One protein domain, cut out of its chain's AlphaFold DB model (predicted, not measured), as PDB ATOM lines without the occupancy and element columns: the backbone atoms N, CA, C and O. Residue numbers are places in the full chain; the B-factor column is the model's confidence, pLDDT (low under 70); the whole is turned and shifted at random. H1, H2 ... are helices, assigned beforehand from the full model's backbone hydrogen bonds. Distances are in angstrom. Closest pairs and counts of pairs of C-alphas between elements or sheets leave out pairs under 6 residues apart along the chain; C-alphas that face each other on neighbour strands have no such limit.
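Overview. This is residues 104 to 210 of the 1040 residues of the protein "uncharacterized protein LOC109478424" of Branchiostoma belcheri (UniProt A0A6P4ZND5). One long helix, H5, runs along one side of a body of four shorter helices and sticks out beyond it with residues 204 to 209. H3 crosses H5, residues 133 to 137 of H2 pack on H5, H4 makes a corner with its beginning, and H1 packs on H2 and H4, away from H5. The printed part has 107 residues with five named helices, in the order H1, H2, H3, H4, H5, and no named strand; the class is all helix. It is compact, with a radius of gyration of the C-alphas of 14.0 A, and spans 46 by 32 by 25 A.

Along the chain. H5, the longest helix, is residues 182 to 209, from C-alpha 182 at (209.371, 121.193, 161.314) to C-alpha 209 at (184.227, 110.748, 191.278), 40.5 A. H3 is residues 148 to 161, 20.0 A, and H2 is residues 124 to 137, 20.4 A. H4 is residues 166 to 180, 20.8 A. H1 is residues 105 to 120, 21.7 A, and begins with C-alpha 105 at (221.083, 116.814, 168.195).

Arrangement. H2 and H5 are the hubs, touching three helices each. H5 touches H3 with residues 192 to 200 alone; the closest C-alphas, of Met 155 and Tyr 196, are 4.8 A apart, and the lines are only just about perpendicular, at 70.0 degrees. H2 touches H5 with residues 133 to 137 alone, closest at the C-alphas of Leu 133 and Ile 188, 6.1 A, at a steep tilt of 65 degrees. H4 touches H5 with residues 173 to 177 alone, closest at the C-alphas of Val 177 and Thr 185, 5.7 A, at a steep tilt of 57 degrees. H2 and H3 touch about perpendicular, at 73 degrees, with the C-alphas of Ala 129 and Val 154 closest, 5.6 A. H1 and H4 touch at a shallow tilt of 20 degrees, opposite ways, with the C-alphas of Asn 108 and Arg 179 closest, 5.4 A. H1 and H2 form a helical hairpin at 37 degrees, only just a steep tilt, with the C-alphas of Met 113 and Glu 127 closest, 6.6 A. H1 is apart from H3 and H5, and H2 from H4. In H1 to H5 every O i to N i+4 pair is within hydrogen-bond range.

Size, cuts and confidence. The C-alphas farthest apart, of Thr 104 and Asn 209, are 47.5 A apart. The printed part has no cut. No link is long; H2 to H3, with 10 residues, is short, and the others are tight. The mean pLDDT of the printed part is 79.8; residues 143 to 146 are under 70.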
ATOM      1  N   THR A 104     225.426 118.865 167.129       74.69
ATOM      2  CA  THR A 104     224.751 117.581 167.369       74.69
ATOM      3  C   THR A 104     223.275 117.807 167.724       74.69
ATOM      4  O   THR A 104     222.879 118.923 168.056       74.69
ATOM      5  N   ALA A 105     222.452 116.753 167.666       74.38
ATOM      6  CA  ALA A 105     221.083 116.814 168.195       74.38
ATOM      7  C   ALA A 105     221.103 117.253 169.672       74.38
ATOM      8  O   ALA A 105     220.520 118.273 170.003       74.38
ATOM      9  N   GLU A 106     221.950 116.605 170.475       77.88
ATOM     10  CA  GLU A 106     222.209 116.908 171.888       77.88
ATOM     11  C   GLU A 106     222.634 118.376 172.146       77.88
ATOM     12  O   GLU A 106     222.234 118.971 173.143       77.88
ATOM     13  N   GLU A 107     223.401 119.001 171.242       80.94
ATOM     14  CA  GLU A 107     223.742 120.433 171.316       80.94
ATOM     15  C   GLU A 107     222.555 121.337 170.927       80.94
ATOM     16  O   GLU A 107     222.386 122.403 171.518       80.94
ATOM     17  N   ASN A 108     221.713 120.923 169.973       80.38
ATOM     18  CA  ASN A 108     220.494 121.650 169.595       80.38
ATOM     19  C   ASN A 108     219.391 121.541 170.661       80.38
ATOM     20  O   ASN A 108     218.697 122.531 170.886       80.38
ATOM     21  N   GLU A 109     219.250 120.381 171.309       83.88
ATOM     22  CA  GLU A 109     218.403 120.144 172.486       83.88
ATOM     23  C   GLU A 109     218.840 121.082 173.619       83.88
ATOM     24  O   GLU A 109     218.072 121.941 174.043       83.88
ATOM     25  N   GLN A 110     220.108 121.031 174.038       83.56
ATOM     26  CA  GLN A 110     220.613 121.880 175.127       83.56
ATOM     27  C   GLN A 110     220.455 123.382 174.837       83.56
ATOM     28  O   GLN A 110     220.095 124.148 175.734       83.56
ATOM     29  N   GLU A 111     220.679 123.829 173.596       83.62
ATOM     30  CA  GLU A 111     220.481 125.237 173.230       83.62
ATOM     31  C   GLU A 111     218.991 125.612 173.075       83.62
ATOM     32  O   GLU A 111     218.639 126.771 173.300       83.62
ATOM     33  N   LEU A 112     218.102 124.668 172.742       85.19
ATOM     34  CA  LEU A 112     216.644 124.846 172.797       85.19
ATOM     35  C   LEU A 112     216.192 125.076 174.243       85.19
ATOM     36  O   LEU A 112     215.616 126.127 174.527       85.19
ATOM     37  N   MET A 113     216.515 124.154 175.153       85.38
ATOM     38  CA  MET A 113     216.096 124.219 176.558       85.38
ATOM     39  C   MET A 113     216.625 125.485 177.244       85.38
ATOM     40  O   MET A 113     215.859 126.219 177.865       85.38
ATOM     41  N   HIS A 114     217.897 125.837 177.014       83.75
ATOM     42  CA  HIS A 114     218.486 127.095 177.490       83.75
ATOM     43  C   HIS A 114     217.763 128.337 176.941       83.75
ATOM     44  O   HIS A 114     217.543 129.291 177.686       83.75
ATOM     45  N   THR A 115     217.377 128.343 175.656       83.31
ATOM     46  CA  THR A 115     216.632 129.471 175.062       83.31
ATOM     47  C   THR A 115     215.256 129.609 175.718       83.31
ATOM     48  O   THR A 115     214.889 130.700 176.145       83.31
ATOM     49  N   LEU A 116     214.508 128.510 175.853       82.75
ATOM     50  CA  LEU A 116     213.178 128.516 176.472       82.75
ATOM     51  C   LEU A 116     213.243 128.952 177.943       82.75
ATOM     52  O   LEU A 116     212.425 129.755 178.391       82.75
ATOM     53  N   LYS A 117     214.245 128.477 178.686       86.69
ATOM     54  CA  LYS A 117     214.427 128.807 180.100       86.69
ATOM     55  C   LYS A 117     214.774 130.278 180.332       86.69
ATOM     56  O   LYS A 117     214.233 130.876 181.261       86.69
ATOM     57  N   GLU A 118     215.620 130.880 179.493       85.88
ATOM     58  CA  GLU A 118     215.952 132.310 179.598       85.88
ATOM     59  C   GLU A 118     214.840 133.235 179.074       85.88
ATOM     60  O   GLU A 118     214.502 134.203 179.756       85.88
ATOM     61  N   ASP A 119     214.255 132.954 177.903       81.69
ATOM     62  CA  ASP A 119     213.277 133.854 177.267       81.69
ATOM     63  C   ASP A 119     211.857 133.723 177.856       81.69
ATOM     64  O   ASP A 119     211.118 134.711 177.883       81.69
ATOM     65  N   TYR A 120     211.470 132.535 178.344       79.75
ATOM     66  CA  TYR A 120     210.111 132.241 178.835       79.75
ATOM     67  C   TYR A 120     210.040 131.901 180.336       79.75
ATOM     68  O   TYR A 120     208.941 131.731 180.860       79.75
ATOM     69  N   ASN A 121     211.173 131.876 181.055       82.06
ATOM     70  CA  ASN A 121     211.243 131.638 182.508       82.06
ATOM     71  C   ASN A 121     210.556 130.314 182.928       82.06
ATOM     72  O   ASN A 121     209.751 130.282 183.861       82.06
ATOM     73  N   LEU A 122     210.879 129.223 182.229       82.44
ATOM     74  CA  LEU A 122     210.472 127.870 182.628       82.44
ATOM     75  C   LEU A 122     211.122 127.466 183.964       82.44
ATOM     76  O   LEU A 122     212.275 127.824 184.234       82.44
ATOM     77  N   SER A 123     210.394 126.716 184.793       85.31
ATOM     78  CA  SER A 123     210.949 126.060 185.981       85.31
ATOM     79  C   SER A 123     211.817 124.844 185.623       85.31
ATOM     80  O   SER A 123     211.966 124.488 184.452       85.31
ATOM     81  N   ASP A 124     212.418 124.213 186.634       84.50
ATOM     82  CA  ASP A 124     213.167 122.967 186.444       84.50
ATOM     83  C   ASP A 124     212.210 121.817 186.042       84.50
ATOM     84  O   ASP A 124     212.535 121.049 185.141       84.50
ATOM     85  N   GLU A 125     210.993 121.756 186.604       80.31
ATOM     86  CA  GLU A 125     209.967 120.762 186.237       80.31
ATOM     87  C   GLU A 125     209.460 120.931 184.792       80.31
ATOM     88  O   GLU A 125     209.181 119.955 184.098       80.31
ATOM     89  N   GLU A 126     209.348 122.171 184.312       83.44
ATOM     90  CA  GLU A 126     208.917 122.466 182.939       83.44
ATOM     91  C   GLU A 126     210.002 122.164 181.898       83.44
ATOM     92  O   GLU A 126     209.694 121.800 180.761       83.44
ATOM     93  N   GLU A 127     211.275 122.294 182.282       86.44
ATOM     94  CA  GLU A 127     212.401 121.823 181.475       86.44
ATOM     95  C   GLU A 127     212.394 120.287 181.387       86.44
ATOM     96  O   GLU A 127     212.535 119.739 180.292       86.44
ATOM     97  N   GLU A 128     212.138 119.584 182.497       86.56
ATOM     98  CA  GLU A 128     211.979 118.121 182.501       86.56
ATOM     99  C   GLU A 128     210.782 117.659 181.647       86.56
ATOM    100  O   GLU A 128     210.912 116.693 180.896       86.56
ATOM    101  N   ALA A 129     209.654 118.379 181.663       86.25
ATOM    102  CA  ALA A 129     208.497 118.075 180.815       86.25
ATOM    103  C   ALA A 129     208.795 118.222 179.312       86.25
ATOM    104  O   ALA A 129     208.440 117.349 178.517       86.25
ATOM    105  N   PHE A 130     209.483 119.288 178.893       85.12
ATOM    106  CA  PHE A 130     209.869 119.436 177.487       85.12
ATOM    107  C   PHE A 130     210.946 118.436 177.056       85.12
ATOM    108  O   PHE A 130     210.853 117.908 175.947       85.12
ATOM    109  N   GLN A 131     211.927 118.130 177.910       86.75
ATOM    110  CA  GLN A 131     212.933 117.117 177.585       86.75
ATOM    111  C   GLN A 131     212.302 115.721 177.525       86.75
ATOM    112  O   GLN A 131     212.641 114.957 176.631       86.75
ATOM    113  N   GLY A 132     211.340 115.406 178.396       86.94
ATOM    114  CA  GLY A 132     210.598 114.147 178.344       86.94
ATOM    115  C   GLY A 132     209.777 113.987 177.060       86.94
ATOM    116  O   GLY A 132     209.779 112.906 176.485       86.94
ATOM    117  N   LEU A 133     209.149 115.058 176.553       86.31
ATOM    118  CA  LEU A 133     208.456 115.053 175.251       86.31
ATOM    119  C   LEU A 133     209.416 114.846 174.066       86.31
ATOM    120  O   LEU A 133     209.081 114.147 173.111       86.31
ATOM    121  N   ILE A 134     210.608 115.451 174.118       86.31
ATOM    122  CA  ILE A 134     211.675 115.231 173.127       86.31
ATOM    123  C   ILE A 134     212.171 113.781 173.199       86.31
ATOM    124  O   ILE A 134     212.366 113.135 172.168       86.31
ATOM    125  N   ASP A 135     212.351 113.257 174.411       86.38
ATOM    126  CA  ASP A 135     212.872 111.915 174.643       86.38
ATOM    127  C   ASP A 135     211.879 110.807 174.246       86.38
ATOM    128  O   ASP A 135     212.302 109.736 173.796       86.38
ATOM    129  N   ASP A 136     210.575 111.077 174.339       83.69
ATOM    130  CA  ASP A 136     209.505 110.194 173.867       83.69
ATOM    131  C   ASP A 136     209.469 110.101 172.331       83.69
ATOM    132  O   ASP A 136     209.575 109.006 171.774       83.69
ATOM    133  N   GLU A 137     209.459 111.241 171.625       83.38
ATOM    134  CA  GLU A 137     209.487 111.281 170.151       83.38
ATOM    135  C   GLU A 137     210.783 110.671 169.578       83.38
ATOM    136  O   GLU A 137     210.747 109.940 168.586       83.38
ATOM    137  N   GLU A 138     211.938 110.871 170.221       82.00
ATOM    138  CA  GLU A 138     213.170 110.168 169.830       82.00
ATOM    139  C   GLU A 138     213.177 108.666 170.196       82.00
ATOM    140  O   GLU A 138     214.100 107.931 169.816       82.00
ATOM    141  N   GLY A 139     212.167 108.176 170.920       80.75
ATOM    142  CA  GLY A 139     212.049 106.786 171.360       80.75
ATOM    143  C   GLY A 139     213.117 106.372 172.377       80.75
ATOM    144  O   GLY A 139     213.462 105.185 172.464       80.75
ATOM    145  N   LYS A 140     213.676 107.335 173.126       80.44
ATOM    146  CA  LYS A 140     214.528 107.087 174.303       80.44
ATOM    147  C   LYS A 140     213.674 106.532 175.458       80.44
ATOM    148  O   LYS A 140     214.163 105.686 176.214       80.44
ATOM    149  N   THR A 141     212.419 106.973 175.562       76.31
ATOM    150  CA  THR A 141     211.469 106.681 176.653       76.31
ATOM    151  C   THR A 141     210.056 106.362 176.145       76.31
ATOM    152  O   THR A 141     209.787 106.433 174.953       76.31
ATOM    153  N   ASP A 142     209.195 105.936 177.074       73.50
ATOM    154  CA  ASP A 142     207.728 105.903 176.971       73.50
ATOM    155  C   ASP A 142     207.244 106.481 178.310       73.50
ATOM    156  O   ASP A 142     207.173 105.784 179.328       73.50
ATOM    157  N   HIS A 143     207.125 107.803 178.366       69.06
ATOM    158  CA  HIS A 143     206.732 108.551 179.557       69.06
ATOM    159  C   HIS A 143     205.212 108.676 179.673       69.06
ATOM    160  O   HIS A 143     204.687 108.824 180.777       69.06
ATOM    161  N   GLU A 144     204.494 108.569 178.562       63.94
ATOM    162  CA  GLU A 144     203.052 108.783 178.506       63.94
ATOM    163  C   GLU A 144     202.256 107.693 179.232       63.94
ATOM    164  O   GLU A 144     201.279 107.991 179.919       63.94
ATOM    165  N   ASN A 145     202.643 106.421 179.077       64.44
ATOM    166  CA  ASN A 145     201.821 105.306 179.553       64.44
ATOM    167  C   ASN A 145     201.988 105.016 181.056       64.44
ATOM    168  O   ASN A 145     201.062 104.485 181.671       64.44
ATOM    169  N   ASP A 146     203.137 105.369 181.649       60.44
ATOM    170  CA  ASP A 146     203.513 104.987 183.023       60.44
ATOM    171  C   ASP A 146     203.815 106.181 183.972       60.44
ATOM    172  O   ASP A 146     203.981 105.956 185.175       60.44
ATOM    173  N   ASN A 147     203.885 107.441 183.505       76.81
ATOM    174  CA  ASN A 147     204.310 108.593 184.329       76.81
ATOM    175  C   ASN A 147     203.249 109.714 184.435       76.81
ATOM    176  O   ASN A 147     203.332 110.742 183.764       76.81
ATOM    177  N   VAL A 148     202.273 109.548 185.339       74.06
ATOM    178  CA  VAL A 148     201.231 110.565 185.622       74.06
ATOM    179  C   VAL A 148     201.820 111.947 185.985       74.06
ATOM    180  O   VAL A 148     201.368 112.925 185.393       74.06
ATOM    181  N   PRO A 149     202.854 112.079 186.851       76.62
ATOM    182  CA  PRO A 149     203.530 113.362 187.079       76.62
ATOM    183  C   PRO A 149     204.012 114.071 185.805       76.62
ATOM    184  O   PRO A 149     203.803 115.269 185.668       76.62
ATOM    185  N   PHE A 150     204.590 113.347 184.840       82.94
ATOM    186  CA  PHE A 150     205.032 113.942 183.572       82.94
ATOM    187  C   PHE A 150     203.859 114.489 182.753       82.94
ATOM    188  O   PHE A 150     203.912 115.625 182.285       82.94
ATOM    189  N   ARG A 151     202.767 113.727 182.621       81.62
ATOM    190  CA  ARG A 151     201.567 114.195 181.906       81.62
ATOM    191  C   ARG A 151     200.956 115.444 182.560       81.62
ATOM    192  O   ARG A 151     200.524 116.359 181.859       81.62
ATOM    193  N   MET A 152     200.996 115.511 183.889       77.50
ATOM    194  CA  MET A 152     200.564 116.657 184.695       77.50
ATOM    195  C   MET A 152     201.452 117.894 184.473       77.50
ATOM    196  O   MET A 152     200.939 118.985 184.226       77.50
ATOM    197  N   GLN A 153     202.778 117.727 184.439       80.56
ATOM    198  CA  GLN A 153     203.716 118.802 184.088       80.56
ATOM    199  C   GLN A 153     203.514 119.284 182.638       80.56
ATOM    200  O   GLN A 153     203.471 120.487 182.387       80.56
ATOM    201  N   VAL A 154     203.304 118.372 181.678       84.06
ATOM    202  CA  VAL A 154     202.974 118.708 180.276       84.06
ATOM    203  C   VAL A 154     201.657 119.492 180.182       84.06
ATOM    204  O   VAL A 154     201.573 120.460 179.419       84.06
ATOM    205  N   MET A 155     200.649 119.151 180.994       81.19
ATOM    206  CA  MET A 155     199.427 119.951 181.120       81.19
ATOM    207  C   MET A 155     199.729 121.367 181.626       81.19
ATOM    208  O   MET A 155     199.288 122.324 180.990       81.19
ATOM    209  N   GLN A 156     200.483 121.528 182.721       76.19
ATOM    210  CA  GLN A 156     200.829 122.848 183.273       76.19
ATOM    211  C   GLN A 156     201.612 123.723 182.284       76.19
ATOM    212  O   GLN A 156     201.334 124.916 182.143       76.19
ATOM    213  N   VAL A 157     202.578 123.137 181.577       80.62
ATOM    214  CA  VAL A 157     203.353 123.809 180.526       80.62
ATOM    215  C   VAL A 157     202.419 124.372 179.452       80.62
ATOM    216  O   VAL A 157     202.499 125.553 179.096       80.62
ATOM    217  N   LEU A 158     201.473 123.558 178.976       79.38
ATOM    218  CA  LEU A 158     200.491 123.991 177.989       79.38
ATOM    219  C   LEU A 158     199.468 124.984 178.563       79.38
ATOM    220  O   LEU A 158     199.077 125.908 177.852       79.38
ATOM    221  N   GLU A 159     199.084 124.876 179.838       75.88
ATOM    222  CA  GLU A 159     198.282 125.881 180.555       75.88
ATOM    223  C   GLU A 159     198.965 127.256 180.543       75.88
ATOM    224  O   GLU A 159     198.329 128.247 180.177       75.88
ATOM    225  N   LYS A 160     200.265 127.339 180.862       73.94
ATOM    226  CA  LYS A 160     201.015 128.606 180.782       73.94
ATOM    227  C   LYS A 160     201.112 129.114 179.344       73.94
ATOM    228  O   LYS A 160     200.996 130.317 179.115       73.94
ATOM    229  N   PHE A 161     201.246 128.221 178.364       71.06
ATOM    230  CA  PHE A 161     201.283 128.603 176.951       71.06
ATOM    231  C   PHE A 161     199.940 129.137 176.422       71.06
ATOM    232  O   PHE A 161     199.963 129.967 175.516       71.06
ATOM    233  N   LYS A 162     198.787 128.794 177.021       71.81
ATOM    234  CA  LYS A 162     197.488 129.451 176.721       71.81
ATOM    235  C   LYS A 162     197.455 130.940 177.093       71.81
ATOM    236  O   LYS A 162     196.585 131.663 176.616       71.81
ATOM    237  N   VAL A 163     198.347 131.392 177.980       74.12
ATOM    238  CA  VAL A 163     198.435 132.795 178.430       74.12
ATOM    239  C   VAL A 163     199.322 133.635 177.496       74.12
ATOM    240  O   VAL A 163     199.259 134.865 177.526       74.12
ATOM    241  N   LEU A 164     200.126 132.989 176.643       72.69
ATOM    242  CA  LEU A 164     200.904 133.650 175.596       72.69
ATOM    243  C   LEU A 164     199.982 134.154 174.477       72.69
ATOM    244  O   LEU A 164     198.980 133.524 174.146       72.69
ATOM    245  N   SER A 165     200.342 135.273 173.847       76.00
ATOM    246  CA  SER A 165     199.686 135.689 172.602       76.00
ATOM    247  C   SER A 165     200.070 134.781 171.425       76.00
ATOM    248  O   SER A 165     201.142 134.176 171.434       76.00
ATOM    249  N   ASP A 166     199.257 134.752 170.362       76.69
ATOM    250  CA  ASP A 166     199.548 134.010 169.119       76.69
ATOM    251  C   ASP A 166     200.970 134.282 168.581       76.69
ATOM    252  O   ASP A 166     201.646 133.386 168.076       76.69
ATOM    253  N   GLU A 167     201.454 135.524 168.718       74.19
ATOM    254  CA  GLU A 167     202.799 135.934 168.290       74.19
ATOM    255  C   GLU A 167     203.905 135.376 169.205       74.19
ATOM    256  O   GLU A 167     205.016 135.109 168.750       74.19
ATOM    257  N   GLU A 168     203.625 135.195 170.494       74.88
ATOM    258  CA  GLU A 168     204.546 134.602 171.468       74.88
ATOM    259  C   GLU A 168     204.581 133.077 171.365       74.88
ATOM    260  O   GLU A 168     205.667 132.502 171.465       74.88
ATOM    261  N   LEU A 169     203.436 132.445 171.097       74.88
ATOM    262  CA  LEU A 169     203.320 131.011 170.846       74.88
ATOM    263  C   LEU A 169     203.994 130.615 169.522       74.88
ATOM    264  O   LEU A 169     204.780 129.669 169.503       74.88
ATOM    265  N   GLU A 170     203.787 131.370 168.435       75.50
ATOM    266  CA  GLU A 170     204.528 131.124 167.187       75.50
ATOM    267  C   GLU A 170     206.019 131.471 167.342       75.50
ATOM    268  O   GLU A 170     206.855 130.831 166.708       75.50
ATOM    269  N   ARG A 171     206.405 132.401 168.235       72.88
ATOM    270  CA  ARG A 171     207.820 132.581 168.615       72.88
ATOM    271  C   ARG A 171     208.391 131.332 169.301       72.88
ATOM    272  O   ARG A 171     209.466 130.903 168.883       72.88
ATOM    273  N   VAL A 172     207.685 130.700 170.250       77.31
ATOM    274  CA  VAL A 172     208.112 129.402 170.826       77.31
ATOM    275  C   VAL A 172     208.247 128.362 169.715       77.31
ATOM    276  O   VAL A 172     209.314 127.773 169.542       77.31
ATOM    277  N   ARG A 173     207.195 128.177 168.910       78.38
ATOM    278  CA  ARG A 173     207.171 127.196 167.817       78.38
ATOM    279  C   ARG A 173     208.321 127.412 166.830       78.38
ATOM    280  O   ARG A 173     208.985 126.453 166.452       78.38
ATOM    281  N   MET A 174     208.629 128.656 166.470       72.06
ATOM    282  CA  MET A 174     209.759 128.995 165.600       72.06
ATOM    283  C   MET A 174     211.129 128.706 166.231       72.06
ATOM    284  O   MET A 174     212.063 128.397 165.490       72.06
ATOM    285  N   ILE A 175     211.277 128.761 167.560       77.44
ATOM    286  CA  ILE A 175     212.503 128.312 168.241       77.44
ATOM    287  C   ILE A 175     212.634 126.785 168.110       77.44
ATOM    288  O   ILE A 175     213.685 126.317 167.669       77.44
ATOM    289  N   PHE A 176     211.569 126.016 168.372       80.56
ATOM    290  CA  PHE A 176     211.556 124.558 168.167       80.56
ATOM    291  C   PHE A 176     211.871 124.175 166.706       80.56
ATOM    292  O   PHE A 176     212.838 123.448 166.459       80.56
ATOM    293  N   VAL A 177     211.152 124.744 165.725       79.38
ATOM    294  CA  VAL A 177     211.366 124.481 164.284       79.38
ATOM    295  C   VAL A 177     212.805 124.795 163.864       79.38
ATOM    296  O   VAL A 177     213.381 124.078 163.046       79.38
ATOM    297  N   ARG A 178     213.423 125.834 164.437       77.12
ATOM    298  CA  ARG A 178     214.808 126.225 164.138       77.12
ATOM    299  C   ARG A 178     215.857 125.269 164.716       77.12
ATOM    300  O   ARG A 178     216.955 125.212 164.164       77.12
ATOM    301  N   ARG A 179     215.552 124.559 165.808       83.12
ATOM    302  CA  ARG A 179     216.484 123.658 166.516       83.12
ATOM    303  C   ARG A 179     216.335 122.197 166.098       83.12
ATOM    304  O   ARG A 179     217.341 121.539 165.854       83.12
ATOM    305  N   MET A 180     215.098 121.713 165.985       77.44
ATOM    306  CA  MET A 180     214.781 120.295 165.744       77.44
ATOM    307  C   MET A 180     214.109 120.037 164.386       77.44
ATOM    308  O   MET A 180     213.992 118.893 163.956       77.44
ATOM    309  N   GLY A 181     213.721 121.091 163.661       79.81
ATOM    310  CA  GLY A 181     213.043 120.981 162.369       79.81
ATOM    311  C   GLY A 181     211.521 120.871 162.486       79.81
ATOM    312  O   GLY A 181     210.961 120.618 163.551       79.81
ATOM    313  N   GLU A 182     210.837 121.096 161.364       79.44
ATOM    314  CA  GLU A 182     209.371 121.193 161.314       79.44
ATOM    315  C   GLU A 182     208.652 119.870 161.627       79.44
ATOM    316  O   GLU A 182     207.612 119.892 162.277       79.44
ATOM    317  N   GLU A 183     209.207 118.727 161.207       80.25
ATOM    318  CA  GLU A 183     208.607 117.397 161.405       80.25
ATOM    319  C   GLU A 183     208.548 117.041 162.904       80.25
ATOM    320  O   GLU A 183     207.456 117.019 163.472       80.25
ATOM    321  N   ALA A 184     209.706 116.952 163.571       80.69
ATOM    322  CA  ALA A 184     209.802 116.694 165.011       80.69
ATOM    323  C   ALA A 184     209.062 117.743 165.867       80.69
ATOM    324  O   ALA A 184     208.401 117.392 166.839       80.69
ATOM    325  N   THR A 185     209.096 119.030 165.485       83.31
ATOM    326  CA  THR A 185     208.334 120.070 166.206       83.31
ATOM    327  C   THR A 185     206.830 119.825 166.134       83.31
ATOM    328  O   THR A 185     206.143 119.922 167.148       83.31
ATOM    329  N   ASN A 186     206.297 119.508 164.951       81.38
ATOM    330  CA  ASN A 186     204.868 119.246 164.799       81.38
ATOM    331  C   ASN A 186     204.441 117.967 165.539       81.38
ATOM    332  O   ASN A 186     203.310 117.915 166.014       81.38
ATOM    333  N   GLN A 187     205.326 116.972 165.660       83.31
ATOM    334  CA  GLN A 187     205.079 115.760 166.446       83.31
ATOM    335  C   GLN A 187     205.037 116.070 167.948       83.31
ATOM    336  O   GLN A 187     203.994 115.879 168.562       83.31
ATOM    337  N   ILE A 188     206.089 116.678 168.505       83.50
ATOM    338  CA  ILE A 188     206.172 117.059 169.929       83.50
ATOM    339  C   ILE A 188     204.986 117.935 170.367       83.50
ATOM    340  O   ILE A 188     204.412 117.714 171.431       83.50
ATOM    341  N   PHE A 189     204.563 118.901 169.542       81.62
ATOM    342  CA  PHE A 189     203.397 119.741 169.850       81.62
ATOM    343  C   PHE A 189     202.058 118.997 169.721       81.62
ATOM    344  O   PHE A 189     201.135 119.281 170.485       81.62
ATOM    345  N   ALA A 190     201.923 118.062 168.774       80.88
ATOM    346  CA  ALA A 190     200.727 117.227 168.665       80.88
ATOM    347  C   ALA A 190     200.616 116.250 169.845       80.88
ATOM    348  O   ALA A 190     199.513 116.031 170.348       80.88
ATOM    349  N   GLU A 191     201.748 115.721 170.303       82.81
ATOM    350  CA  GLU A 191     201.809 114.740 171.378       82.81
ATOM    351  C   GLU A 191     201.563 115.384 172.746       82.81
ATOM    352  O   GLU A 191     200.665 114.970 173.478       82.81
ATOM    353  N   ALA A 192     202.212 116.522 173.022       83.25
ATOM    354  CA  ALA A 192     201.899 117.347 174.186       83.25
ATOM    355  C   ALA A 192     200.402 117.718 174.241       83.25
ATOM    356  O   ALA A 192     199.783 117.666 175.305       83.25
ATOM    357  N   TYR A 193     199.788 118.045 173.095       82.38
ATOM    358  CA  TYR A 193     198.355 118.342 173.022       82.38
ATOM    359  C   TYR A 193     197.466 117.111 173.268       82.38
ATOM    360  O   TYR A 193     196.404 117.252 173.883       82.38
ATOM    361  N   ARG A 194     197.875 115.910 172.834       84.06
ATOM    362  CA  ARG A 194     197.152 114.672 173.165       84.06
ATOM    363  C   ARG A 194     197.263 114.367 174.656       84.06
ATOM    364  O   ARG A 194     196.226 114.188 175.285       84.06
ATOM    365  N   ILE A 195     198.467 114.404 175.228       82.62
ATOM    366  CA  ILE A 195     198.707 114.234 176.670       82.62
ATOM    367  C   ILE A 195     197.844 115.209 177.483       82.62
ATOM    368  O   ILE A 195     197.124 114.783 178.382       82.62
ATOM    369  N   TYR A 196     197.838 116.498 177.122       82.38
ATOM    370  CA  TYR A 196     196.984 117.508 177.754       82.38
ATOM    371  C   TYR A 196     195.490 117.156 177.675       82.38
ATOM    372  O   TYR A 196     194.761 117.345 178.648       82.38
ATOM    373  N   LYS A 197     195.013 116.660 176.526       78.06
ATOM    374  CA  LYS A 197     193.603 116.294 176.350       78.06
ATOM    375  C   LYS A 197     193.235 115.054 177.167       78.06
ATOM    376  O   LYS A 197     192.187 115.054 177.811       78.06
ATOM    377  N   ASP A 198     194.072 114.024 177.125       82.88
ATOM    378  CA  ASP A 198     193.831 112.753 177.805       82.88
ATOM    379  C   ASP A 198     193.890 112.954 179.335       82.88
ATOM    380  O   ASP A 198     192.974 112.537 180.038       82.88
ATOM    381  N   GLU A 199     194.873 113.701 179.857       82.12
ATOM    382  CA  GLU A 199     194.950 114.058 181.287       82.12
ATOM    383  C   GLU A 199     193.802 115.000 181.713       82.12
ATOM    384  O   GLU A 199     193.276 114.838 182.808       82.12
ATOM    385  N   LYS A 200     193.328 115.932 180.863       80.56
ATOM    386  CA  LYS A 200     192.144 116.764 181.188       80.56
ATOM    387  C   LYS A 200     190.896 115.911 181.412       80.56
ATOM    388  O   LYS A 200     190.154 116.175 182.352       80.56
ATOM    389  N   LEU A 201     190.680 114.896 180.575       80.81
ATOM    390  CA  LEU A 201     189.563 113.962 180.736       80.81
ATOM    391  C   LEU A 201     189.717 113.122 182.011       80.81
ATOM    392  O   LEU A 201     188.746 112.936 182.734       80.81
ATOM    393  N   GLU A 202     190.932 112.674 182.338       81.69
ATOM    394  CA  GLU A 202     191.181 111.950 183.590       81.69
ATOM    395  C   GLU A 202     191.026 112.828 184.853       81.69
ATOM    396  O   GLU A 202     190.669 112.307 185.911       81.69
ATOM    397  N   LEU A 203     191.247 114.146 184.764       79.56
ATOM    398  CA  LEU A 203     190.927 115.091 185.843       79.56
ATOM    399  C   LEU A 203     189.422 115.381 185.949       79.56
ATOM    400  O   LEU A 203     188.926 115.511 187.064       79.56
ATOM    401  N   GLU A 204     188.684 115.428 184.838       79.44
ATOM    402  CA  GLU A 204     187.213 115.528 184.843       79.44
ATOM    403  C   GLU A 204     186.561 114.248 185.412       79.44
ATOM    404  O   GLU A 204     185.606 114.324 186.192       79.44
ATOM    405  N   ASP A 205     187.123 113.071 185.117       81.25
ATOM    406  CA  ASP A 205     186.772 111.809 185.783       81.25
ATOM    407  C   ASP A 205     187.130 111.846 187.282       81.25
ATOM    408  O   ASP A 205     186.358 111.353 188.107       81.25
ATOM    409  N   LEU A 206     188.259 112.451 187.677       81.62
ATOM    410  CA  LEU A 206     188.613 112.589 189.094       81.62
ATOM    411  C   LEU A 206     187.667 113.542 189.842       81.62
ATOM    412  O   LEU A 206     187.184 113.169 190.906       81.62
ATOM    413  N   GLU A 207     187.374 114.727 189.301       78.50
ATOM    414  CA  GLU A 207     186.467 115.715 189.912       78.50
ATOM    415  C   GLU A 207     185.038 115.163 190.049       78.50
ATOM    416  O   GLU A 207     184.388 115.367 191.071       78.50
ATOM    417  N   SER A 208     184.564 114.398 189.062       77.06
ATOM    418  CA  SER A 208     183.226 113.789 189.095       77.06
ATOM    419  C   SER A 208     183.103 112.547 189.990       77.06
ATOM    420  O   SER A 208     181.986 112.199 190.379       77.06
ATOM    421  N   ASN A 209     184.213 111.884 190.343       79.06
ATOM    422  CA  ASN A 209     184.227 110.748 191.278       79.06
ATOM    423  C   ASN A 209     184.694 111.124 192.698       79.06
ATOM    424  O   ASN A 209     184.429 110.365 193.629       79.06
ATOM    425  N   LEU A 210     185.374 112.260 192.874       80.75
ATOM    426  CA  LEU A 210     185.787 112.814 194.163       80.75
ATOM    427  C   LEU A 210     185.024 114.119 194.426       80.75
ATOM    428  O   LEU A 210     185.570 115.216 194.304       80.75
TER     429      LEU A 210